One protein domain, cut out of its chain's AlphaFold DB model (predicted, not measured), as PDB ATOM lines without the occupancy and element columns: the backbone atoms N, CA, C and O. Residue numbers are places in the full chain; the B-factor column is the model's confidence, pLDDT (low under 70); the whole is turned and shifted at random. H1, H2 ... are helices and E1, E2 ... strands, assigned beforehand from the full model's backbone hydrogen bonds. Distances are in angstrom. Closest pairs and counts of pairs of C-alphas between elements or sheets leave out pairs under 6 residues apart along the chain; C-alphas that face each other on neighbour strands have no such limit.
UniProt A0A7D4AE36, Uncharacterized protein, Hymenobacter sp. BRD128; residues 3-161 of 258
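Overview. This is residues 3 to 161 of the 258 residues of an uncharacterized protein of Hymenobacter sp. BRD128 (UniProt A0A7D4AE36). A small parallel sheet of three short strands is covered on one face by two helices, H1 and H2, and a third helix, H4, packs on H2 without being over the sheet. The short helix H3 lies away from the other helices among long links, and a loop at residues 14 to 24 sticks out. The printed part has 159 residues with four named helices and three named strands, in the order E1 H1 E2 H2 E3 H3 H4; the sheet's order is E1 E2 E3, all parallel. Under half of the residues, 70, are in named elements, and by these the class is mostly helix. The whole is compact, with a radius of gyration of the C-alphas of 17.2 A, and spans 54 by 46 by 28 A.

Along the chain. E1, residues 3 to 5, begins at C-alpha 3 (-32.708, 2.946, 33.828). H1, residues 29 to 49, is the longest helix, 30.7 A from first to last C-alpha. E2 is residues 62 to 67, 13.7 A long, and H2 is residues 81 to 97, 24.6 A long. E3 is residues 102 to 105 and H3 residues 123 to 128. H4, residues 148 to 160, measures 18.0 A and ends at C-alpha 160 (-50.576, -12.179, 35.907).

Arrangement. E1 and E2 are parallel at 27 degrees, with N 4 and O 63 3.0 A apart, within hydrogen-bond range. E2 and E3 are parallel at 5 degrees, with N 64 and O 102 at 2.9 A. E1, H1, E2 and E2, H2, E3 are strand-helix-strand units, two parallel neighbour strands with a helix between, each with a right-handed crossover. The sheet and the helices H1 and H2, which lie on the same face of it, form two layers, helices on one face of a sheet. H1 lies over E1 and E2 at a height over the sheet of 10.0 A, slantwise to the strands, at 38 degrees to E2 on the local plane. H2, at a height of 10.2 A, lies over E3 and only just over E2, with 3 of its C-alphas, and runs along the strands, at 5 degrees to E3 on the local plane. H1 touches H2 with residues 29 to 37 alone; the closest C-alphas, of Ser 29 and Phe 87, are 4.5 A apart, and the steep tilt of 35.1 degrees, the same way, is only just steep. H2 touches H4, closest at the C-alphas of Arg 85 and Leu 149, 4.2 A, at a shallow tilt of 30 degrees, the same way. H3 is apart from H1, H2 and H4. Every O i to N i+4 pair is within hydrogen-bond range in H2, H3 and H4, and 15 of 17 in H1.

Size, cuts and confidence. The C-alphas farthest apart are those of Gly 21 and Pro 141, 54.3 A. The printed part has no cut. The link from H2 to E3 is tight; the other five are long, the longest being the 23 residues from E1 to H1. Mean pLDDT of the printed part is 93.2, with residues 14 to 24 under 70.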
ATOM      1  N   ALA A   3     -31.388   2.382  33.616       96.12
ATOM      2  CA  ALA A   3     -32.708   2.946  33.828       96.12
ATOM      3  C   ALA A   3     -32.966   4.026  32.782       96.12
ATOM      4  O   ALA A   3     -32.055   4.788  32.457       96.12
ATOM      5  N   TYR A   4     -34.186   4.090  32.265       96.44
ATOM      6  CA  TYR A   4     -34.603   5.171  31.385       96.44
ATOM      7  C   TYR A   4     -36.018   5.626  31.716       96.44
ATOM      8  O   TYR A   4     -36.835   4.873  32.243       96.44
ATOM      9  N   HIS A   5     -36.291   6.874  31.374       96.31
ATOM     10  CA  HIS A   5     -37.600   7.483  31.463       96.31
ATOM     11  C   HIS A   5     -38.112   7.695  30.040       96.31
ATOM     12  O   HIS A   5     -37.362   8.110  29.159       96.31
ATOM     13  N   VAL A   6     -39.383   7.388  29.814       96.25
ATOM     14  CA  VAL A   6     -40.106   7.744  28.599       96.25
ATOM     15  C   VAL A   6     -41.500   8.270  28.940       96.25
ATOM     16  O   VAL A   6     -42.264   7.599  29.630       96.25
ATOM     17  N   TYR A   7     -41.853   9.439  28.407       96.25
ATOM     18  CA  TYR A   7     -43.223   9.952  28.379       96.25
ATOM     19  C   TYR A   7     -43.739   9.868  26.942       96.25
ATOM     20  O   TYR A   7     -43.529  10.799  26.162       96.25
ATOM     21  N   PRO A   8     -44.409   8.762  26.561       95.00
ATOM     22  CA  PRO A   8     -44.741   8.494  25.168       95.00
ATOM     23  C   PRO A   8     -45.553   9.591  24.499       95.00
ATOM     24  O   PRO A   8     -45.450   9.748  23.287       95.00
ATOM     25  N   SER A   9     -46.351  10.344  25.268       92.00
ATOM     26  CA  SER A   9     -47.178  11.445  24.768       92.00
ATOM     27  C   SER A   9     -46.372  12.468  23.964       92.00
ATOM     28  O   SER A   9     -46.918  13.018  23.007       92.00
ATOM     29  N   TYR A  10     -45.081  12.655  24.270       91.19
ATOM     30  CA  TYR A  10     -44.209  13.565  23.527       91.19
ATOM     31  C   TYR A  10     -43.806  13.056  22.137       91.19
ATOM     32  O   TYR A  10     -43.508  13.853  21.250       91.19
ATOM     33  N   ASP A  11     -43.870  11.745  21.911       89.69
ATOM     34  CA  ASP A  11     -43.465  11.119  20.653       89.69
ATOM     35  C   ASP A  11     -44.644  10.781  19.733       89.69
ATOM     36  O   ASP A  11     -44.455  10.425  18.569       89.69
ATOM     37  N   LEU A  12     -45.885  10.872  20.227       88.12
ATOM     38  CA  LEU A  12     -47.069  10.474  19.450       88.12
ATOM     39  C   LEU A  12     -47.412  11.445  18.325       88.12
ATOM     40  O   LEU A  12     -48.194  11.116  17.430       88.12
ATOM     41  N   ARG A  13     -46.818  12.639  18.345       80.25
ATOM     42  CA  ARG A  13     -46.872  13.595  17.240       80.25
ATOM     43  C   ARG A  13     -45.864  13.196  16.157       80.25
ATOM     44  O   ARG A  13     -45.050  14.005  15.717       80.25
ATOM     45  N   HIS A  14     -45.898  11.936  15.733       67.50
ATOM     46  CA  HIS A  14     -45.063  11.475  14.636       67.50
ATOM     47  C   HIS A  14     -45.757  11.728  13.297       67.50
ATOM     48  O   HIS A  14     -46.955  11.501  13.138       67.50
ATOM     49  N   ARG A  15     -44.985  12.256  12.348       58.81
ATOM     50  CA  ARG A  15     -45.438  12.722  11.039       58.81
ATOM     51  C   ARG A  15     -45.276  11.596  10.025       58.81
ATOM     52  O   ARG A  15     -44.231  11.511   9.383       58.81
ATOM     53  N   ASP A  16     -46.290  10.752   9.876       56.22
ATOM     54  CA  ASP A  16     -46.268   9.714   8.845       56.22
ATOM     55  C   ASP A  16     -46.827  10.282   7.530       56.22
ATOM     56  O   ASP A  16     -48.038  10.389   7.338       56.22
ATOM     57  N   TRP A  17     -45.933  10.706   6.629       53.34
ATOM     58  CA  TRP A  17     -46.309  11.165   5.282       53.34
ATOM     59  C   TRP A  17     -46.865  10.024   4.420       53.34
ATOM     60  O   TRP A  17     -47.575  10.276   3.447       53.34
ATOM     61  N   TRP A  18     -46.549   8.772   4.768       49.84
ATOM     62  CA  TRP A  18     -46.702   7.632   3.869       49.84
ATOM     63  C   TRP A  18     -48.121   7.055   3.833       49.84
ATOM     64  O   TRP A  18     -48.468   6.318   2.914       49.84
ATOM     65  N   ARG A  19     -48.975   7.379   4.812       52.72
ATOM     66  CA  ARG A  19     -50.275   6.704   4.965       52.72
ATOM     67  C   ARG A  19     -51.447   7.320   4.204       52.72
ATOM     68  O   ARG A  19     -52.472   6.651   4.104       52.72
ATOM     69  N   ALA A  20     -51.357   8.551   3.689       49.50
ATOM     70  CA  ALA A  20     -52.542   9.188   3.091       49.50
ATOM     71  C   ALA A  20     -52.302  10.394   2.160       49.50
ATOM     72  O   ALA A  20     -53.273  11.061   1.804       49.50
ATOM     73  N   GLY A  21     -51.058  10.760   1.825       56.44
ATOM     74  CA  GLY A  21     -50.795  12.022   1.107       56.44
ATOM     75  C   GLY A  21     -51.213  13.283   1.890       56.44
ATOM     76  O   GLY A  21     -51.300  14.368   1.325       56.44
ATOM     77  N   ARG A  22     -51.481  13.140   3.196       56.75
ATOM     78  CA  ARG A  22     -51.832  14.196   4.156       56.75
ATOM     79  C   ARG A  22     -51.226  13.877   5.520       56.75
ATOM     80  O   ARG A  22     -50.947  12.717   5.813       56.75
ATOM     81  N   PHE A  23     -51.067  14.900   6.358       62.62
ATOM     82  CA  PHE A  23     -50.616  14.745   7.742       62.62
ATOM     83  C   PHE A  23     -51.520  13.767   8.509       62.62
ATOM     84  O   PHE A  23     -52.717  14.012   8.646       62.62
ATOM     85  N   ALA A  24     -50.944  12.675   9.018       66.88
ATOM     86  CA  ALA A  24     -51.625  11.717   9.883       66.88
ATOM     87  C   ALA A  24     -50.815  11.512  11.170       66.88
ATOM     88  O   ALA A  24     -49.628  11.191  11.118       66.88
ATOM     89  N   TYR A  25     -51.472  11.706  12.313       79.62
ATOM     90  CA  TYR A  25     -50.953  11.328  13.625       79.62
ATOM     91  C   TYR A  25     -51.569   9.996  14.050       79.62
ATOM     92  O   TYR A  25     -52.634   9.609  13.570       79.62
ATOM     93  N   THR A  26     -50.906   9.287  14.955       83.06
ATOM     94  CA  THR A  26     -51.402   8.020  15.504       83.06
ATOM     95  C   THR A  26     -51.318   8.051  17.024       83.06
ATOM     96  O   THR A  26     -50.572   7.292  17.646       83.06
ATOM     97  N   ARG A  27     -52.053   8.983  17.637       92.75
ATOM     98  CA  ARG A  27     -52.066   9.195  19.088       92.75
ATOM     99  C   ARG A  27     -53.025   8.214  19.761       92.75
ATOM    100  O   ARG A  27     -54.128   8.587  20.144       92.75
ATOM    101  N   THR A  28     -52.597   6.959  19.874       95.69
ATOM    102  CA  THR A  28     -53.329   5.872  20.550       95.69
ATOM    103  C   THR A  28     -52.461   5.211  21.615       95.69
ATOM    104  O   THR A  28     -51.231   5.338  21.607       95.69
ATOM    105  N   SER A  29     -53.083   4.473  22.531       97.88
ATOM    106  CA  SER A  29     -52.368   3.716  23.559       97.88
ATOM    107  C   SER A  29     -51.451   2.631  22.976       97.88
ATOM    108  O   SER A  29     -50.420   2.323  23.570       97.88
ATOM    109  N   ASP A  30     -51.773   2.087  21.794       97.56
ATOM    110  CA  ASP A  30     -50.942   1.115  21.069       97.56
ATOM    111  C   ASP A  30     -49.629   1.721  20.567       97.56
ATOM    112  O   ASP A  30     -48.564   1.108  20.670       97.56
ATOM    113  N   PHE A  31     -49.685   2.931  20.007       95.44
ATOM    114  CA  PHE A  31     -48.473   3.651  19.621       95.44
ATOM    115  C   PHE A  31     -47.695   4.110  20.858       95.44
ATOM    116  O   PHE A  31     -46.486   3.902  20.907       95.44
ATOM    117  N   ALA A  32     -48.373   4.606  21.897       97.06
ATOM    118  CA  ALA A  32     -47.731   4.992  23.155       97.06
ATOM    119  C   ALA A  32     -46.974   3.842  23.826       97.06
ATOM    120  O   ALA A  32     -45.811   3.997  24.195       97.06
ATOM    121  N   ALA A  33     -47.584   2.662  23.927       98.00
ATOM    122  CA  ALA A  33     -46.932   1.500  24.519       98.00
ATOM    123  C   ALA A  33     -45.708   1.048  23.699       98.00
ATOM    124  O   ALA A  33     -44.695   0.648  24.270       98.00
ATOM    125  N   ARG A  34     -45.746   1.175  22.364       96.69
ATOM    126  CA  ARG A  34     -44.584   0.883  21.508       96.69
ATOM    127  C   ARG A  34     -43.436   1.871  21.684       96.69
ATOM    128  O   ARG A  34     -42.287   1.451  21.575       96.69
ATOM    129  N   GLN A  35     -43.704   3.132  22.022       96.31
ATOM    130  CA  GLN A  35     -42.636   4.101  22.295       96.31
ATOM    131  C   GLN A  35     -41.795   3.728  23.519       96.31
ATOM    132  O   GLN A  35     -40.599   4.023  23.539       96.31
ATOM    133  N   VAL A  36     -42.371   2.997  24.484       97.62
ATOM    134  CA  VAL A  36     -41.615   2.430  25.614       97.62
ATOM    135  C   VAL A  36     -40.523   1.475  25.121       97.62
ATOM    136  O   VAL A  36     -39.390   1.534  25.606       97.62
ATOM    137  N   LEU A  37     -40.839   0.641  24.125       97.38
ATOM    138  CA  LEU A  37     -39.886  -0.278  23.495       97.38
ATOM    139  C   LEU A  37     -38.941   0.427  22.518       97.38
ATOM    140  O   LEU A  37     -37.775   0.059  22.424       97.38
ATOM    141  N   ALA A  38     -39.411   1.451  21.803       96.12
ATOM    142  CA  ALA A  38     -38.560   2.230  20.905       96.12
ATOM    143  C   ALA A  38     -37.415   2.909  21.679       96.12
ATOM    144  O   ALA A  38     -36.256   2.823  21.272       96.12
ATOM    145  N   HIS A  39     -37.720   3.490  22.843       96.06
ATOM    146  CA  HIS A  39     -36.711   4.057  23.740       96.06
ATOM    147  C   HIS A  39     -35.755   2.989  24.274       96.06
ATOM    148  O   HIS A  39     -34.540   3.186  24.248       96.06
ATOM    149  N   GLN A  40     -36.276   1.826  24.684       96.31
ATOM    150  CA  GLN A  40     -35.440   0.686  25.067       96.31
ATOM    151  C   GLN A  40     -34.447   0.324  23.956       96.31
ATOM    152  O   GLN A  40     -33.256   0.171  24.215       96.31
ATOM    153  N   ALA A  41     -34.930   0.188  22.719       97.00
ATOM    154  CA  ALA A  41     -34.121  -0.210  21.576       97.00
ATOM    155  C   ALA A  41     -33.029   0.822  21.266       97.00
ATOM    156  O   ALA A  41     -31.883   0.435  21.040       97.00
ATOM    157  N   ALA A  42     -33.350   2.120  21.328       96.50
ATOM    158  CA  ALA A  42     -32.374   3.194  21.153       96.50
ATOM    159  C   ALA A  42     -31.258   3.123  22.210       96.50
ATOM    160  O   ALA A  42     -30.073   3.164  21.878       96.50
ATOM    161  N   MET A  43     -31.627   2.918  23.475       96.50
ATOM    162  CA  MET A  43     -30.666   2.760  24.567       96.50
ATOM    163  C   MET A  43     -29.801   1.501  24.411       96.50
ATOM    164  O   MET A  43     -28.583   1.544  24.591       96.50
ATOM    165  N   VAL A  44     -30.407   0.371  24.037       96.44
ATOM    166  CA  VAL A  44     -29.696  -0.892  23.783       96.44
ATOM    167  C   VAL A  44     -28.740  -0.767  22.599       96.44
ATOM    168  O   VAL A  44     -27.645  -1.323  22.651       96.44
ATOM    169  N   ALA A  45     -29.105  -0.023  21.554       97.25
ATOM    170  CA  ALA A  45     -28.225   0.223  20.416       97.25
ATOM    171  C   ALA A  45     -26.944   0.957  20.843       97.25
ATOM    172  O   ALA A  45     -25.849   0.554  20.448       97.25
ATOM    173  N   VAL A  46     -27.061   1.966  21.714       97.56
ATOM    174  CA  VAL A  46     -25.897   2.653  22.297       97.56
ATOM    175  C   VAL A  46     -25.062   1.685  23.136       97.56
ATOM    176  O   VAL A  46     -23.853   1.603  22.947       97.56
ATOM    177  N   LEU A  47     -25.689   0.905  24.020       97.25
ATOM    178  CA  LEU A  47     -24.980  -0.068  24.857       97.25
ATOM    179  C   LEU A  47     -24.186  -1.089  24.025       97.25
ATOM    180  O   LEU A  47     -23.014  -1.329  24.311       97.25
ATOM    181  N   ARG A  48     -24.794  -1.639  22.971       97.19
ATOM    182  CA  ARG A  48     -24.135  -2.577  22.052       97.19
ATOM    183  C   ARG A  48     -22.984  -1.931  21.291       97.19
ATOM    184  O   ARG A  48     -21.934  -2.547  21.174       97.19
ATOM    185  N   LYS A  49     -23.143  -0.679  20.838       97.81
ATOM    186  CA  LYS A  49     -22.063   0.083  20.185       97.81
ATOM    187  C   LYS A  49     -20.802   0.164  21.059       97.81
ATOM    188  O   LYS A  49     -19.703   0.187  20.519       97.81
ATOM    189  N   TYR A  50     -20.957   0.174  22.383       97.38
ATOM    190  CA  TYR A  50     -19.855   0.197  23.351       97.38
ATOM    191  C   TYR A  50     -19.557  -1.176  23.990       97.38
ATOM    192  O   TYR A  50     -18.956  -1.239  25.060       97.38
ATOM    193  N   GLY A  51     -19.971  -2.279  23.357       97.69
ATOM    194  CA  GLY A  51     -19.580  -3.642  23.742       97.69
ATOM    195  C   GLY A  51     -20.411  -4.294  24.853       97.69
ATOM    196  O   GLY A  51     -20.072  -5.382  25.300       97.69
ATOM    197  N   TYR A  52     -21.506  -3.685  25.320       97.75
ATOM    198  CA  TYR A  52     -22.433  -4.327  26.269       97.75
ATOM    199  C   TYR A  52     -23.429  -5.246  25.545       97.75
ATOM    200  O   TYR A  52     -24.637  -4.997  25.537       97.75
ATOM    201  N   ASP A  53     -22.911  -6.299  24.918       95.38
ATOM    202  CA  ASP A  53     -23.637  -7.249  24.066       95.38
ATOM    203  C   ASP A  53     -23.767  -8.659  24.670       95.38
ATOM    204  O   ASP A  53     -24.487  -9.497  24.135       95.38
ATOM    205  N   GLY A  54     -23.156  -8.905  25.833       95.56
ATOM    206  CA  GLY A  54     -23.076 -10.227  26.458       95.56
ATOM    207  C   GLY A  54     -21.853 -11.047  26.041       95.56
ATOM    208  O   GLY A  54     -21.671 -12.135  26.579       95.56
ATOM    209  N   THR A  55     -21.014 -10.530  25.142       95.81
ATOM    210  CA  THR A  55     -19.762 -11.150  24.699       95.81
ATOM    211  C   THR A  55     -18.558 -10.358  25.200       95.81
ATOM    212  O   THR A  55     -17.765 -10.905  25.962       95.81
ATOM    213  N   ALA A  56     -18.429  -9.078  24.829       96.94
ATOM    214  CA  ALA A  56     -17.322  -8.235  25.297       96.94
ATOM    215  C   ALA A  56     -17.557  -7.765  26.740       96.94
ATOM    216  O   ALA A  56     -16.695  -7.914  27.606       96.94
ATOM    217  N   TYR A  57     -18.760  -7.262  27.016       97.81
ATOM    218  CA  TYR A  57     -19.231  -6.939  28.357       97.81
ATOM    219  C   TYR A  57     -20.646  -7.483  28.588       97.81
ATOM    220  O   TYR A  57     -21.445  -7.556  27.649       97.81
ATOM    221  N   PRO A  58     -21.026  -7.805  29.841       97.50
ATOM    222  CA  PRO A  58     -22.368  -8.283  30.149       97.50
ATOM    223  C   PRO A  58     -23.468  -7.318  29.686       97.50
ATOM    224  O   PRO A  58     -23.429  -6.117  29.981       97.50
ATOM    225  N   SER A  59     -24.493  -7.865  29.029       96.12
ATOM    226  CA  SER A  59     -25.707  -7.123  28.676       96.12
ATOM    227  C   SER A  59     -26.351  -6.505  29.923       96.12
ATOM    228  O   SER A  59     -26.426  -7.126  30.986       96.12
ATOM    229  N   LYS A  60     -26.839  -5.267  29.815       95.75
ATOM    230  CA  LYS A  60     -27.462  -4.579  30.953       95.75
ATOM    231  C   LYS A  60     -28.917  -5.015  31.127       95.75
ATOM    232  O   LYS A  60     -29.685  -5.049  30.173       95.75
ATOM    233  N   HIS A  61     -29.327  -5.245  32.374       95.94
ATOM    234  CA  HIS A  61     -30.748  -5.222  32.729       95.94
ATOM    235  C   HIS A  61     -31.331  -3.827  32.523       95.94
ATOM    236  O   HIS A  61     -30.658  -2.838  32.825       95.94
ATOM    237  N   LEU A  62     -32.573  -3.782  32.051       96.81
ATOM    238  CA  LEU A  62     -33.290  -2.564  31.698       96.81
ATOM    239  C   LEU A  62     -34.486  -2.385  32.622       96.81
ATOM    240  O   LEU A  62     -35.204  -3.349  32.905       96.81
ATOM    241  N   LEU A  63     -34.704  -1.152  33.058       97.44
ATOM    242  CA  LEU A  63     -35.908  -0.742  33.768       97.44
ATOM    243  C   LEU A  63     -36.392   0.611  33.257       97.44
ATOM    244  O   LEU A  63     -35.588   1.463  32.876       97.44
ATOM    245  N   VAL A  64     -37.705   0.799  33.281       98.25
ATOM    246  CA  VAL A  64     -38.346   2.088  33.037       98.25
ATOM    247  C   VAL A  64     -38.545   2.744  34.393       98.25
ATOM    248  O   VAL A  64     -39.399   2.299  35.161       98.25
ATOM    249  N   SER A  65     -37.724   3.743  34.717       97.19
ATOM    250  CA  SER A  65     -37.763   4.434  36.013       97.19
ATOM    251  C   SER A  65     -38.997   5.308  36.164       97.19
ATOM    252  O   SER A  65     -39.400   5.585  37.286       97.19
ATOM    253  N   GLU A  66     -39.584   5.727  35.044       97.50
ATOM    254  CA  GLU A  66     -40.769   6.569  35.019       97.50
ATOM    255  C   GLU A  66     -41.415   6.510  33.621       97.50
ATOM    256  O   GLU A  66     -40.718   6.516  32.599       97.50
ATOM    257  N   THR A  67     -42.739   6.364  33.566       98.19
ATOM    258  CA  THR A  67     -43.551   6.509  32.351       98.19
ATOM    259  C   THR A  67     -45.016   6.711  32.706       98.19
ATOM    260  O   THR A  67     -45.492   6.139  33.683       98.19
ATOM    261  N   ASN A  68     -45.749   7.494  31.917       97.75
ATOM    262  CA  ASN A  68     -47.210   7.461  31.848       97.75
ATOM    263  C   ASN A  68     -47.717   8.288  30.655       97.75
ATOM    264  O   ASN A  68     -46.929   8.844  29.888       97.75
ATOM    265  N   ILE A  69     -49.036   8.389  30.520       96.81
ATOM    266  CA  ILE A  69     -49.728   9.387  29.701       96.81
ATOM    267  C   ILE A  69     -50.857  10.036  30.515       96.81
ATOM    268  O   ILE A  69     -51.381   9.429  31.451       96.81
ATOM    269  N   GLY A  70     -51.238  11.271  30.182       94.31
ATOM    270  CA  GLY A  70     -52.314  11.980  30.872       94.31
ATOM    271  C   GLY A  70     -53.693  11.394  30.553       94.31
ATOM    272  O   GLY A  70     -53.957  10.974  29.426       94.31
ATOM    273  N   ARG A  71     -54.615  11.403  31.526       95.75
ATOM    274  CA  ARG A  71     -56.037  11.063  31.284       95.75
ATOM    275  C   ARG A  71     -56.879  12.241  30.796       95.75
ATOM    276  O   ARG A  71     -58.086  12.099  30.607       95.75
ATOM    277  N   ARG A  72     -56.262  13.403  30.587       97.31
ATOM    278  CA  ARG A  72     -56.855  14.578  29.941       97.31
ATOM    279  C   ARG A  72     -55.927  15.058  28.830       97.31
ATOM    280  O   ARG A  72     -54.715  14.917  28.985       97.31
ATOM    281  N   PRO A  73     -56.469  15.578  27.717       96.12
ATOM    282  CA  PRO A  73     -55.634  16.124  26.663       96.12
ATOM    283  C   PRO A  73     -54.936  17.399  27.147       96.12
ATOM    284  O   PRO A  73     -55.492  18.165  27.936       96.12
ATOM    285  N   SER A  74     -53.729  17.642  26.648       95.62
ATOM    286  CA  SER A  74     -52.982  18.869  26.911       95.62
ATOM    287  C   SER A  74     -52.258  19.303  25.651       95.62
ATOM    288  O   SER A  74     -51.497  18.529  25.071       95.62
ATOM    289  N   GLU A  75     -52.513  20.532  25.205       91.81
ATOM    290  CA  GLU A  75     -51.974  21.056  23.947       91.81
ATOM    291  C   GLU A  75     -52.223  20.071  22.780       91.81
ATOM    292  O   GLU A  75     -53.360  19.803  22.400       91.81
ATOM    293  N   TRP A  76     -51.158  19.502  22.212       89.12
ATOM    294  CA  TRP A  76     -51.184  18.522  21.125       89.12
ATOM    295  C   TRP A  76     -51.139  17.061  21.605       89.12
ATOM    296  O   TRP A  76     -51.309  16.142  20.788       89.12
ATOM    297  N   ARG A  77     -50.910  16.829  22.903       92.81
ATOM    298  CA  ARG A  77     -50.838  15.507  23.531       92.81
ATOM    299  C   ARG A  77     -52.249  14.997  23.800       92.81
ATOM    300  O   ARG A  77     -53.066  15.649  24.450       92.81
ATOM    301  N   ALA A  78     -52.548  13.827  23.244       93.62
ATOM    302  CA  ALA A  78     -53.829  13.169  23.454       93.62
ATOM    303  C   ALA A  78     -53.865  12.513  24.836       93.62
ATOM    304  O   ALA A  78     -52.865  11.953  25.283       93.62
ATOM    305  N   GLY A  79     -55.034  12.542  25.470       95.38
ATOM    306  CA  GLY A  79     -55.248  11.915  26.764       95.38
ATOM    307  C   GLY A  79     -56.727  11.671  27.017       95.38
ATOM    308  O   GLY A  79     -57.574  12.504  26.700       95.38
ATOM    309  N   SER A  80     -57.044  10.512  27.577       97.56
ATOM    310  CA  SER A  80     -58.379  10.149  28.051       97.56
ATOM    311  C   SER A  80     -58.248   9.060  29.109       97.56
ATOM    312  O   SER A  80     -57.220   8.378  29.164       97.56
ATOM    313  N   ASP A  81     -59.285   8.864  29.925       98.06
ATOM    314  CA  ASP A  81     -59.321   7.762  30.896       98.06
ATOM    315  C   ASP A  81     -59.077   6.412  30.187       98.06
ATOM    316  O   ASP A  81     -58.206   5.635  30.582       98.06
ATOM    317  N   ALA A  82     -59.738   6.207  29.039       98.12
ATOM    318  CA  ALA A  82     -59.589   5.006  28.228       98.12
ATOM    319  C   ALA A  82     -58.175   4.813  27.667       98.12
ATOM    320  O   ALA A  82     -57.639   3.705  27.727       98.12
ATOM    321  N   MET A  83     -57.566   5.876  27.141       98.12
ATOM    322  CA  MET A  83     -56.224   5.810  26.570       98.12
ATOM    323  C   MET A  83     -55.190   5.512  27.658       98.12
ATOM    324  O   MET A  83     -54.383   4.603  27.478       98.12
ATOM    325  N   GLN A  84     -55.247   6.208  28.802       98.44
ATOM    326  CA  GLN A  84     -54.331   5.999  29.929       98.44
ATOM    327  C   GLN A  84     -54.440   4.577  30.486       98.44
ATOM    328  O   GLN A  84     -53.432   3.884  30.641       98.44
ATOM    329  N   ARG A  85     -55.667   4.102  30.717       98.50
ATOM    330  CA  ARG A  85     -55.947   2.733  31.154       98.50
ATOM    331  C   ARG A  85     -55.371   1.694  30.192       98.50
ATOM    332  O   ARG A  85     -54.662   0.778  30.614       98.50
ATOM    333  N   ASN A  86     -55.679   1.825  28.901       98.81
ATOM    334  CA  ASN A  86     -55.236   0.876  27.886       98.81
ATOM    335  C   ASN A  86     -53.709   0.896  27.750       98.81
ATOM    336  O   ASN A  86     -53.093  -0.166  27.668       98.81
ATOM    337  N   PHE A  87     -53.098   2.084  27.795       98.69
ATOM    338  CA  PHE A  87     -51.648   2.250  27.786       98.69
ATOM    339  C   PHE A  87     -51.004   1.504  28.952       98.69
ATOM    340  O   PHE A  87     -50.065   0.751  28.721       98.69
ATOM    341  N   GLY A  88     -51.537   1.634  30.170       98.56
ATOM    342  CA  GLY A  88     -50.980   0.966  31.346       98.56
ATOM    343  C   GLY A  88     -50.863  -0.550  31.184       98.56
ATOM    344  O   GLY A  88     -49.801  -1.128  31.421       98.56
ATOM    345  N   ILE A  89     -51.928  -1.203  30.710       98.81
ATOM    346  CA  ILE A  89     -51.908  -2.656  30.483       98.81
ATOM    347  C   ILE A  89     -50.968  -3.009  29.322       98.81
ATOM    348  O   ILE A  89     -50.124  -3.894  29.466       98.81
ATOM    349  N   LYS A  90     -51.086  -2.313  28.182       98.81
ATOM    350  CA  LYS A  90     -50.286  -2.590  26.976       98.81
ATOM    351  C   LYS A  90     -48.792  -2.399  27.245       98.81
ATOM    352  O   LYS A  90     -47.999  -3.260  26.878       98.81
ATOM    353  N   ALA A  91     -48.408  -1.326  27.935       98.50
ATOM    354  CA  ALA A  91     -47.025  -1.042  28.302       98.50
ATOM    355  C   ALA A  91     -46.445  -2.129  29.215       98.50
ATOM    356  O   ALA A  91     -45.337  -2.588  28.962       98.50
ATOM    357  N   LEU A  92     -47.194  -2.605  30.219       97.88
ATOM    358  CA  LEU A  92     -46.746  -3.712  31.074       97.88
ATOM    359  C   LEU A  92     -46.555  -5.018  30.303       97.88
ATOM    360  O   LEU A  92     -45.571  -5.724  30.528       97.88
ATOM    361  N   VAL A  93     -47.492  -5.349  29.412       98.56
ATOM    362  CA  VAL A  93     -47.399  -6.553  28.578       98.56
ATOM    363  C   VAL A  93     -46.168  -6.467  27.680       98.56
ATOM    364  O   VAL A  93     -45.306  -7.342  27.748       98.56
ATOM    365  N   LEU A  94     -46.038  -5.383  26.911       98.44
ATOM    366  CA  LEU A  94     -44.915  -5.170  25.997       98.44
ATOM    367  C   LEU A  94     -43.568  -5.128  26.732       98.44
ATOM    368  O   LEU A  94     -42.594  -5.712  26.262       98.44
ATOM    369  N   ALA A  95     -43.505  -4.491  27.904       97.88
ATOM    370  CA  ALA A  95     -42.294  -4.431  28.714       97.88
ATOM    371  C   ALA A  95     -41.819  -5.827  29.140       97.88
ATOM    372  O   ALA A  95     -40.632  -6.138  29.020       97.88
ATOM    373  N   GLN A  96     -42.739  -6.698  29.567       97.06
ATOM    374  CA  GLN A  96     -42.399  -8.085  29.893       97.06
ATOM    375  C   GLN A  96     -41.955  -8.879  28.660       97.06
ATOM    376  O   GLN A  96     -40.969  -9.612  28.746       97.06
ATOM    377  N   GLN A  97     -42.617  -8.698  27.509       97.31
ATOM    378  CA  GLN A  97     -42.204  -9.327  26.245       97.31
ATOM    379  C   GLN A  97     -40.772  -8.945  25.854       97.31
ATOM    380  O   GLN A  97     -40.023  -9.776  25.347       97.31
ATOM    381  N   ALA A  98     -40.380  -7.699  26.119       96.62
ATOM    382  CA  ALA A  98     -39.061  -7.174  25.793       96.62
ATOM    383  C   ALA A  98     -38.007  -7.370  26.901       96.62
ATOM    384  O   ALA A  98     -36.897  -6.838  26.800       96.62
ATOM    385  N   GLY A  99     -38.334  -8.116  27.963       95.88
ATOM    386  CA  GLY A  99     -37.406  -8.426  29.054       95.88
ATOM    387  C   GLY A  99     -37.058  -7.237  29.958       95.88
ATOM    388  O   GLY A  99     -36.042  -7.281  30.662       95.88
ATOM    389  N   ILE A 100     -37.876  -6.181  29.963       97.31
ATOM    390  CA  ILE A 100     -37.745  -5.065  30.904       97.31
ATOM    391  C   ILE A 100     -38.095  -5.579  32.302       97.31
ATOM    392  O   ILE A 100     -39.153  -6.164  32.527       97.31
ATOM    393  N   ARG A 101     -37.185  -5.375  33.258       95.62
ATOM    394  CA  ARG A 101     -37.287  -5.951  34.607       95.62
ATOM    395  C   ARG A 101     -38.288  -5.230  35.496       95.62
ATOM    396  O   ARG A 101     -38.843  -5.849  36.397       95.62
ATOM    397  N   GLN A 102     -38.497  -3.941  35.259       95.44
ATOM    398  CA  GLN A 102     -39.388  -3.116  36.059       95.44
ATOM    399  C   GLN A 102     -39.904  -1.941  35.236       95.44
ATOM    400  O   GLN A 102     -39.159  -1.363  34.443       95.44
ATOM    401  N   LEU A 103     -41.173  -1.594  35.442       96.94
ATOM    402  CA  LEU A 103     -41.816  -0.441  34.833       96.94
ATOM    403  C   LEU A 103     -42.553   0.347  35.912       96.94
ATOM    404  O   LEU A 103     -43.439  -0.188  36.578       96.94
ATOM    405  N   HIS A 104     -42.149   1.600  36.097       97.50
ATOM    406  CA  HIS A 104     -42.710   2.500  37.098       97.50
ATOM    407  C   HIS A 104     -43.660   3.496  36.449       97.50
ATOM    408  O   HIS A 104     -43.261   4.258  35.568       97.50
ATOM    409  N   PHE A 105     -44.907   3.508  36.916       98.06
ATOM    410  CA  PHE A 105     -45.880   4.503  36.490       98.06
ATOM    411  C   PHE A 105     -45.738   5.774  37.324       98.06
ATOM    412  O   PHE A 105     -45.927   5.739  38.541       98.06
ATOM    413  N   TYR A 106     -45.453   6.897  36.667       96.62
ATOM    414  CA  TYR A 106     -45.664   8.207  37.278       96.62
ATOM    415  C   TYR A 106     -47.165   8.449  37.290       96.62
ATOM    416  O   TYR A 106     -47.744   8.565  36.226       96.62
ATOM    417  N   ARG A 107     -47.867   8.469  38.414       93.69
ATOM    418  CA  ARG A 107     -47.423   8.461  39.815       93.69
ATOM    419  C   ARG A 107     -48.446   7.720  40.679       93.69
ATOM    420  O   ARG A 107     -49.500   7.317  40.198       93.69
ATOM    421  N   VAL A 108     -48.168   7.550  41.974       95.81
ATOM    422  CA  VAL A 108     -49.077   6.824  42.886       95.81
ATOM    423  C   VAL A 108     -50.451   7.494  42.966       95.81
ATOM    424  O   VAL A 108     -51.450   6.832  42.722       95.81
ATOM    425  N   GLY A 109     -50.519   8.792  43.254       96.50
ATOM    426  CA  GLY A 109     -51.775   9.541  43.340       96.50
ATOM    427  C   GLY A 109     -51.728  10.822  42.524       96.50
ATOM    428  O   GLY A 109     -50.654  11.421  42.393       96.50
ATOM    429  N   GLU A 110     -52.874  11.232  41.987       97.19
ATOM    430  CA  GLU A 110     -53.000  12.509  41.284       97.19
ATOM    431  C   GLU A 110     -52.664  13.691  42.206       97.19
ATOM    432  O   GLU A 110     -52.898  13.648  43.413       97.19
ATOM    433  N   GLY A 111     -52.102  14.751  41.629       94.69
ATOM    434  CA  GLY A 111     -51.807  16.009  42.323       94.69
ATOM    435  C   GLY A 111     -52.921  17.053  42.215       94.69
ATOM    436  O   GLY A 111     -52.845  18.088  42.867       94.69
ATOM    437  N   ALA A 112     -53.944  16.796  41.397       94.12
ATOM    438  CA  ALA A 112     -55.062  17.701  41.158       94.12
ATOM    439  C   ALA A 112     -56.363  16.921  40.959       94.12
ATOM    440  O   ALA A 112     -56.353  15.730  40.654       94.12
ATOM    441  N   ALA A 113     -57.498  17.596  41.138       93.94
ATOM    442  CA  ALA A 113     -58.784  17.034  40.752       93.94
ATOM    443  C   ALA A 113     -58.894  17.000  39.221       93.94
ATOM    444  O   ALA A 113     -58.668  18.012  38.556       93.94
ATOM    445  N   ALA A 114     -59.260  15.846  38.663       94.69
ATOM    446  CA  ALA A 114     -59.477  15.726  37.231       94.69
ATOM    447  C   ALA A 114     -60.721  16.536  36.805       94.69
ATOM    448  O   ALA A 114     -61.801  16.308  37.359       94.69
ATOM    449  N   PRO A 115     -60.622  17.425  35.800       96.12
ATOM    450  CA  PRO A 115     -61.803  18.031  35.191       96.12
ATOM    451  C   PRO A 115     -62.635  16.966  34.448       96.12
ATOM    452  O   PRO A 115     -62.192  15.815  34.318       96.12
ATOM    453  N   PRO A 116     -63.833  17.304  33.935       96.69
ATOM    454  CA  PRO A 116     -64.639  16.375  33.145       96.69
ATOM    455  C   PRO A 116     -63.859  15.718  31.983       96.69
ATOM    456  O   PRO A 116     -62.893  16.296  31.471       96.69
ATOM    457  N   PRO A 117     -64.230  14.494  31.557       95.50
ATOM    458  CA  PRO A 117     -63.626  13.858  30.389       95.50
ATOM    459  C   PRO A 117     -63.693  14.760  29.149       95.50
ATOM    460  O   PRO A 117     -64.703  15.409  28.898       95.50
ATOM    461  N   GLY A 118     -62.608  14.800  28.374       92.19
ATOM    462  CA  GLY A 118     -62.498  15.648  27.181       92.19
ATOM    463  C   GLY A 118     -62.085  17.101  27.450       92.19
ATOM    464  O   GLY A 118     -61.723  17.796  26.504       92.19
ATOM    465  N   THR A 119     -62.061  17.563  28.705       97.00
ATOM    466  CA  THR A 119     -61.553  18.901  29.040       97.00
ATOM    467  C   THR A 119     -60.034  18.964  28.879       97.00
ATOM    468  O   THR A 119     -59.311  18.203  29.523       97.00
ATOM    469  N   ALA A 120     -59.558  19.887  28.040       97.19
ATOM    470  CA  ALA A 120     -58.135  20.161  27.880       97.19
ATOM    471  C   ALA A 120     -57.556  20.878  29.105       97.19
ATOM    472  O   ALA A 120     -58.209  21.739  29.695       97.19
ATOM    473  N   VAL A 121     -56.327  20.525  29.475       97.75
ATOM    474  CA  VAL A 121     -55.620  21.073  30.640       97.75
ATOM    475  C   VAL A 121     -54.225  21.579  30.271       97.75
ATOM    476  O   VAL A 121     -53.667  21.197  29.240       97.75
ATOM    477  N   GLY A 122     -53.642  22.431  31.119       96.94
ATOM    478  CA  GLY A 122     -52.235  22.828  30.995       96.94
ATOM    479  C   GLY A 122     -51.279  21.654  31.234       96.94
ATOM    480  O   GLY A 122     -51.663  20.662  31.858       96.94
ATOM    481  N   GLY A 123     -50.038  21.766  30.750       93.94
ATOM    482  CA  GLY A 123     -49.041  20.688  30.836       93.94
ATOM    483  C   GLY A 123     -48.758  20.224  32.269       93.94
ATOM    484  O   GLY A 123     -48.740  19.025  32.533       93.94
ATOM    485  N   ASP A 124     -48.648  21.152  33.221       94.81
ATOM    486  CA  ASP A 124     -48.436  20.804  34.634       94.81
ATOM    487  C   ASP A 124     -49.608  19.997  35.207       94.81
ATOM    488  O   ASP A 124     -49.419  18.997  35.902       94.81
ATOM    489  N   THR A 125     -50.839  20.392  34.871       96.00
ATOM    490  CA  THR A 125     -52.042  19.664  35.282       96.00
ATOM    491  C   THR A 125     -52.118  18.292  34.613       96.00
ATOM    492  O   THR A 125     -52.501  17.333  35.270       96.00
ATOM    493  N   GLU A 126     -51.716  18.144  33.347       96.19
ATOM    494  CA  GLU A 126     -51.653  16.833  32.679       96.19
ATOM    495  C   GLU A 126     -50.807  15.832  33.478       96.19
ATOM    496  O   GLU A 126     -51.263  14.716  33.737       96.19
ATOM    497  N   LEU A 127     -49.610  16.244  33.915       95.06
ATOM    498  CA  LEU A 127     -48.709  15.421  34.728       95.06
ATOM    499  C   LEU A 127     -49.317  15.099  36.100       95.06
ATOM    500  O   LEU A 127     -49.204  13.976  36.600       95.06
ATOM    501  N   GLN A 128     -50.019  16.060  36.706       96.69
ATOM    502  CA  GLN A 128     -50.735  15.849  37.964       96.69
ATOM    503  C   GLN A 128     -51.881  14.833  37.840       96.69
ATOM    504  O   GLN A 128     -52.272  14.271  38.858       96.69
ATOM    505  N   LEU A 129     -52.387  14.549  36.636       97.38
ATOM    506  CA  LEU A 129     -53.480  13.597  36.381       97.38
ATOM    507  C   LEU A 129     -52.991  12.202  35.937       97.38
ATOM    508  O   LEU A 129     -53.728  11.417  35.337       97.38
ATOM    509  N   MET A 130     -51.732  11.862  36.219       97.50
ATOM    510  CA  MET A 130     -51.141  10.558  35.888       97.50
ATOM    511  C   MET A 130     -51.195   9.545  37.054       97.50
ATOM    512  O   MET A 130     -50.413   8.603  37.122       97.50
ATOM    513  N   GLY A 131     -52.103   9.732  38.014       97.44
ATOM    514  CA  GLY A 131     -52.188   8.906  39.223       97.44
ATOM    515  C   GLY A 131     -52.766   7.498  39.012       97.44
ATOM    516  O   GLY A 131     -53.686   7.298  38.218       97.44
ATOM    517  N   LEU A 132     -52.295   6.517  39.792       98.06
ATOM    518  CA  LEU A 132     -53.007   5.241  39.999       98.06
ATOM    519  C   LEU A 132     -54.237   5.433  40.897       98.06
ATOM    520  O   LEU A 132     -55.277   4.803  40.710       98.06
ATOM    521  N   TYR A 133     -54.114   6.323  41.872       98.00
ATOM    522  CA  TYR A 133     -55.204   6.833  42.683       98.00
ATOM    523  C   TYR A 133     -55.580   8.232  42.213       98.00
ATOM    524  O   TYR A 133     -54.732   8.969  41.710       98.00
ATOM    525  N   GLU A 134     -56.842   8.598  42.404       97.44
ATOM    526  CA  GLU A 134     -57.279   9.989  42.334       97.44
ATOM    527  C   GLU A 134     -56.531  10.844  43.373       97.44
ATOM    528  O   GLU A 134     -55.696  10.337  44.129       97.44
ATOM    529  N   ASN A 135     -56.812  12.149  43.410       95.06
ATOM    530  CA  ASN A 135     -56.121  13.077  44.301       95.06
ATOM    531  C   ASN A 135     -56.153  12.607  45.766       95.06
ATOM    532  O   ASN A 135     -57.173  12.712  46.446       95.06
ATOM    533  N   LEU A 136     -55.007  12.126  46.256       92.44
ATOM    534  CA  LEU A 136     -54.878  11.555  47.595       92.44
ATOM    535  C   LEU A 136     -54.975  12.611  48.696       92.44
ATOM    536  O   LEU A 136     -55.341  12.276  49.813       92.44
ATOM    537  N   SER A 137     -54.687  13.878  48.389       91.56
ATOM    538  CA  SER A 137     -54.850  14.987  49.335       91.56
ATOM    539  C   SER A 137     -56.317  15.377  49.539       91.56
ATOM    540  O   SER A 137     -56.624  16.094  50.485       91.56
ATOM    541  N   ARG A 138     -57.223  14.917  48.664       92.44
ATOM    542  CA  ARG A 138     -58.677  15.089  48.811       92.44
ATOM    543  C   ARG A 138     -59.287  14.044  49.752       92.44
ATOM    544  O   ARG A 138     -60.258  14.347  50.438       92.44
ATOM    545  N   ASP A 139     -58.765  12.816  49.739       89.25
ATOM    546  CA  ASP A 139     -59.389  11.657  50.387       89.25
ATOM    547  C   ASP A 139     -58.775  11.360  51.768       89.25
ATOM    548  O   ASP A 139     -57.562  11.420  51.961       89.25
ATOM    549  N   TRP A 140     -59.609  10.959  52.731       90.75
ATOM    550  CA  TRP A 140     -59.147  10.464  54.032       90.75
ATOM    551  C   TRP A 140     -58.445   9.097  53.908       90.75
ATOM    552  O   TRP A 140     -58.775   8.318  53.004       90.75
ATOM    553  N   PRO A 141     -57.525   8.741  54.829       91.69
ATOM    554  CA  PRO A 141     -56.959   7.397  54.892       91.69
ATOM    555  C   PRO A 141     -58.039   6.299  54.888       91.69
ATOM    556  O   PRO A 141     -58.913   6.285  55.746       91.69
ATOM    557  N   GLY A 142     -57.990   5.386  53.912       93.25
ATOM    558  CA  GLY A 142     -58.965   4.303  53.725       93.25
ATOM    559  C   GLY A 142     -60.089   4.622  52.730       93.25
ATOM    560  O   GLY A 142     -60.768   3.707  52.271       93.25
ATOM    561  N   ALA A 143     -60.257   5.891  52.347       95.38
ATOM    562  CA  ALA A 143     -61.266   6.343  51.386       95.38
ATOM    563  C   ALA A 143     -60.695   6.606  49.978       95.38
ATOM    564  O   ALA A 143     -61.380   7.187  49.135       95.38
ATOM    565  N   GLN A 144     -59.447   6.198  49.715       95.88
ATOM    566  CA  GLN A 144     -58.769   6.483  48.452       95.88
ATOM    567  C   GLN A 144     -59.469   5.819  47.267       95.88
ATOM    568  O   GLN A 144     -59.801   4.629  47.292       95.88
ATOM    569  N   LYS A 145     -59.612   6.568  46.174       96.69
ATOM    570  CA  LYS A 145     -60.227   6.069  44.939       96.69
ATOM    571  C   LYS A 145     -59.170   5.739  43.896       96.69
ATOM    572  O   LYS A 145     -58.279   6.537  43.638       96.69
ATOM    573  N   LEU A 146     -59.274   4.563  43.278       97.75
ATOM    574  CA  LEU A 146     -58.445   4.203  42.124       97.75
ATOM    575  C   LEU A 146     -58.972   4.881  40.858       97.75
ATOM    576  O   LEU A 146     -60.171   4.790  40.572       97.75
ATOM    577  N   THR A 147     -58.055   5.437  40.062       98.25
ATOM    578  CA  THR A 147     -58.326   5.819  38.669       98.25
ATOM    579  C   THR A 147     -58.600   4.573  37.819       98.25
ATOM    580  O   THR A 147     -58.399   3.435  38.261       98.25
ATOM    581  N   GLU A 148     -59.038   4.752  36.570       98.44
ATOM    582  CA  GLU A 148     -59.153   3.617  35.644       98.44
ATOM    583  C   GLU A 148     -57.805   2.918  35.420       98.44
ATOM    584  O   GLU A 148     -57.755   1.689  35.402       98.44
ATOM    585  N   LEU A 149     -56.703   3.676  35.339       98.50
ATOM    586  CA  LEU A 149     -55.357   3.109  35.300       98.50
ATOM    587  C   LEU A 149     -55.083   2.262  36.550       98.50
ATOM    588  O   LEU A 149     -54.689   1.105  36.426       98.50
ATOM    589  N   GLY A 150     -55.343   2.784  37.751       98.44
ATOM    590  CA  GLY A 150     -55.130   2.034  38.991       98.44
ATOM    591  C   GLY A 150     -55.941   0.740  39.070       98.44
ATOM    592  O   GLY A 150     -55.414  -0.306  39.459       98.44
ATOM    593  N   ARG A 151     -57.213   0.772  38.649       98.56
ATOM    594  CA  ARG A 151     -58.066  -0.428  38.559       98.56
ATOM    595  C   ARG A 151     -57.498  -1.442  37.567       98.56
ATOM    596  O   ARG A 151     -57.392  -2.619  37.916       98.56
ATOM    597  N   ALA A 152     -57.071  -0.979  36.393       98.44
ATOM    598  CA  ALA A 152     -56.450  -1.804  35.364       98.44
ATOM    599  C   ALA A 152     -55.150  -2.466  35.822       98.44
ATOM    600  O   ALA A 152     -54.962  -3.668  35.630       98.44
ATOM    601  N   LEU A 153     -54.254  -1.713  36.462       98.00
ATOM    602  CA  LEU A 153     -52.986  -2.254  36.945       98.00
ATOM    603  C   LEU A 153     -53.189  -3.242  38.091       98.00
ATOM    604  O   LEU A 153     -52.508  -4.266  38.142       98.00
ATOM    605  N   ARG A 154     -54.161  -2.988  38.974       97.44
ATOM    606  CA  ARG A 154     -54.550  -3.939  40.019       97.44
ATOM    607  C   ARG A 154     -55.029  -5.257  39.412       97.44
ATOM    608  O   ARG A 154     -54.555  -6.314  39.824       97.44
ATOM    609  N   ALA A 155     -55.944  -5.202  38.445       97.12
ATOM    610  CA  ALA A 155     -56.446  -6.391  37.764       97.12
ATOM    611  C   ALA A 155     -55.315  -7.134  37.040       97.12
ATOM    612  O   ALA A 155     -55.131  -8.326  37.262       97.12
ATOM    613  N   CYS A 156     -54.500  -6.419  36.257       97.06
ATOM    614  CA  CYS A 156     -53.348  -6.974  35.549       97.06
ATOM    615  C   CYS A 156     -52.378  -7.684  36.509       97.06
ATOM    616  O   CYS A 156     -52.033  -8.846  36.297       97.06
ATOM    617  N   GLY A 157     -52.017  -7.031  37.618       95.38
ATOM    618  CA  GLY A 157     -51.152  -7.605  38.647       95.38
ATOM    619  C   GLY A 157     -51.733  -8.873  39.273       95.38
ATOM    620  O   GLY A 157     -51.015  -9.853  39.432       95.38
ATOM    621  N   ARG A 158     -53.038  -8.905  39.572       94.25
ATOM    622  CA  ARG A 158     -53.712 -10.103  40.108       94.25
ATOM    623  C   ARG A 158     -53.760 -11.241  39.090       94.25
ATOM    624  O   ARG A 158     -53.446 -12.384  39.422       94.25
ATOM    625  N   LEU A 159     -54.124 -10.921  37.854       95.38
ATOM    626  CA  LEU A 159     -54.313 -11.885  36.774       95.38
ATOM    627  C   LEU A 159     -52.989 -12.511  36.326       95.38
ATOM    628  O   LEU A 159     -52.944 -13.702  36.022       95.38
ATOM    629  N   LEU A 160     -51.901 -11.740  36.348       95.88
ATOM    630  CA  LEU A 160     -50.576 -12.179  35.907       95.88
ATOM    631  C   LEU A 160     -49.620 -12.530  37.059       95.88
ATOM    632  O   LEU A 160     -48.499 -12.966  36.804       95.88
ATOM    633  N   ALA A 161     -50.044 -12.413  38.323       93.56
ATOM    634  CA  ALA A 161     -49.210 -12.739  39.482       93.56
ATOM    635  C   ALA A 161     -48.597 -14.145  39.371       93.56
ATOM    636  O   ALA A 161     -49.302 -15.147  39.209       93.56
TER     637      ALA A 161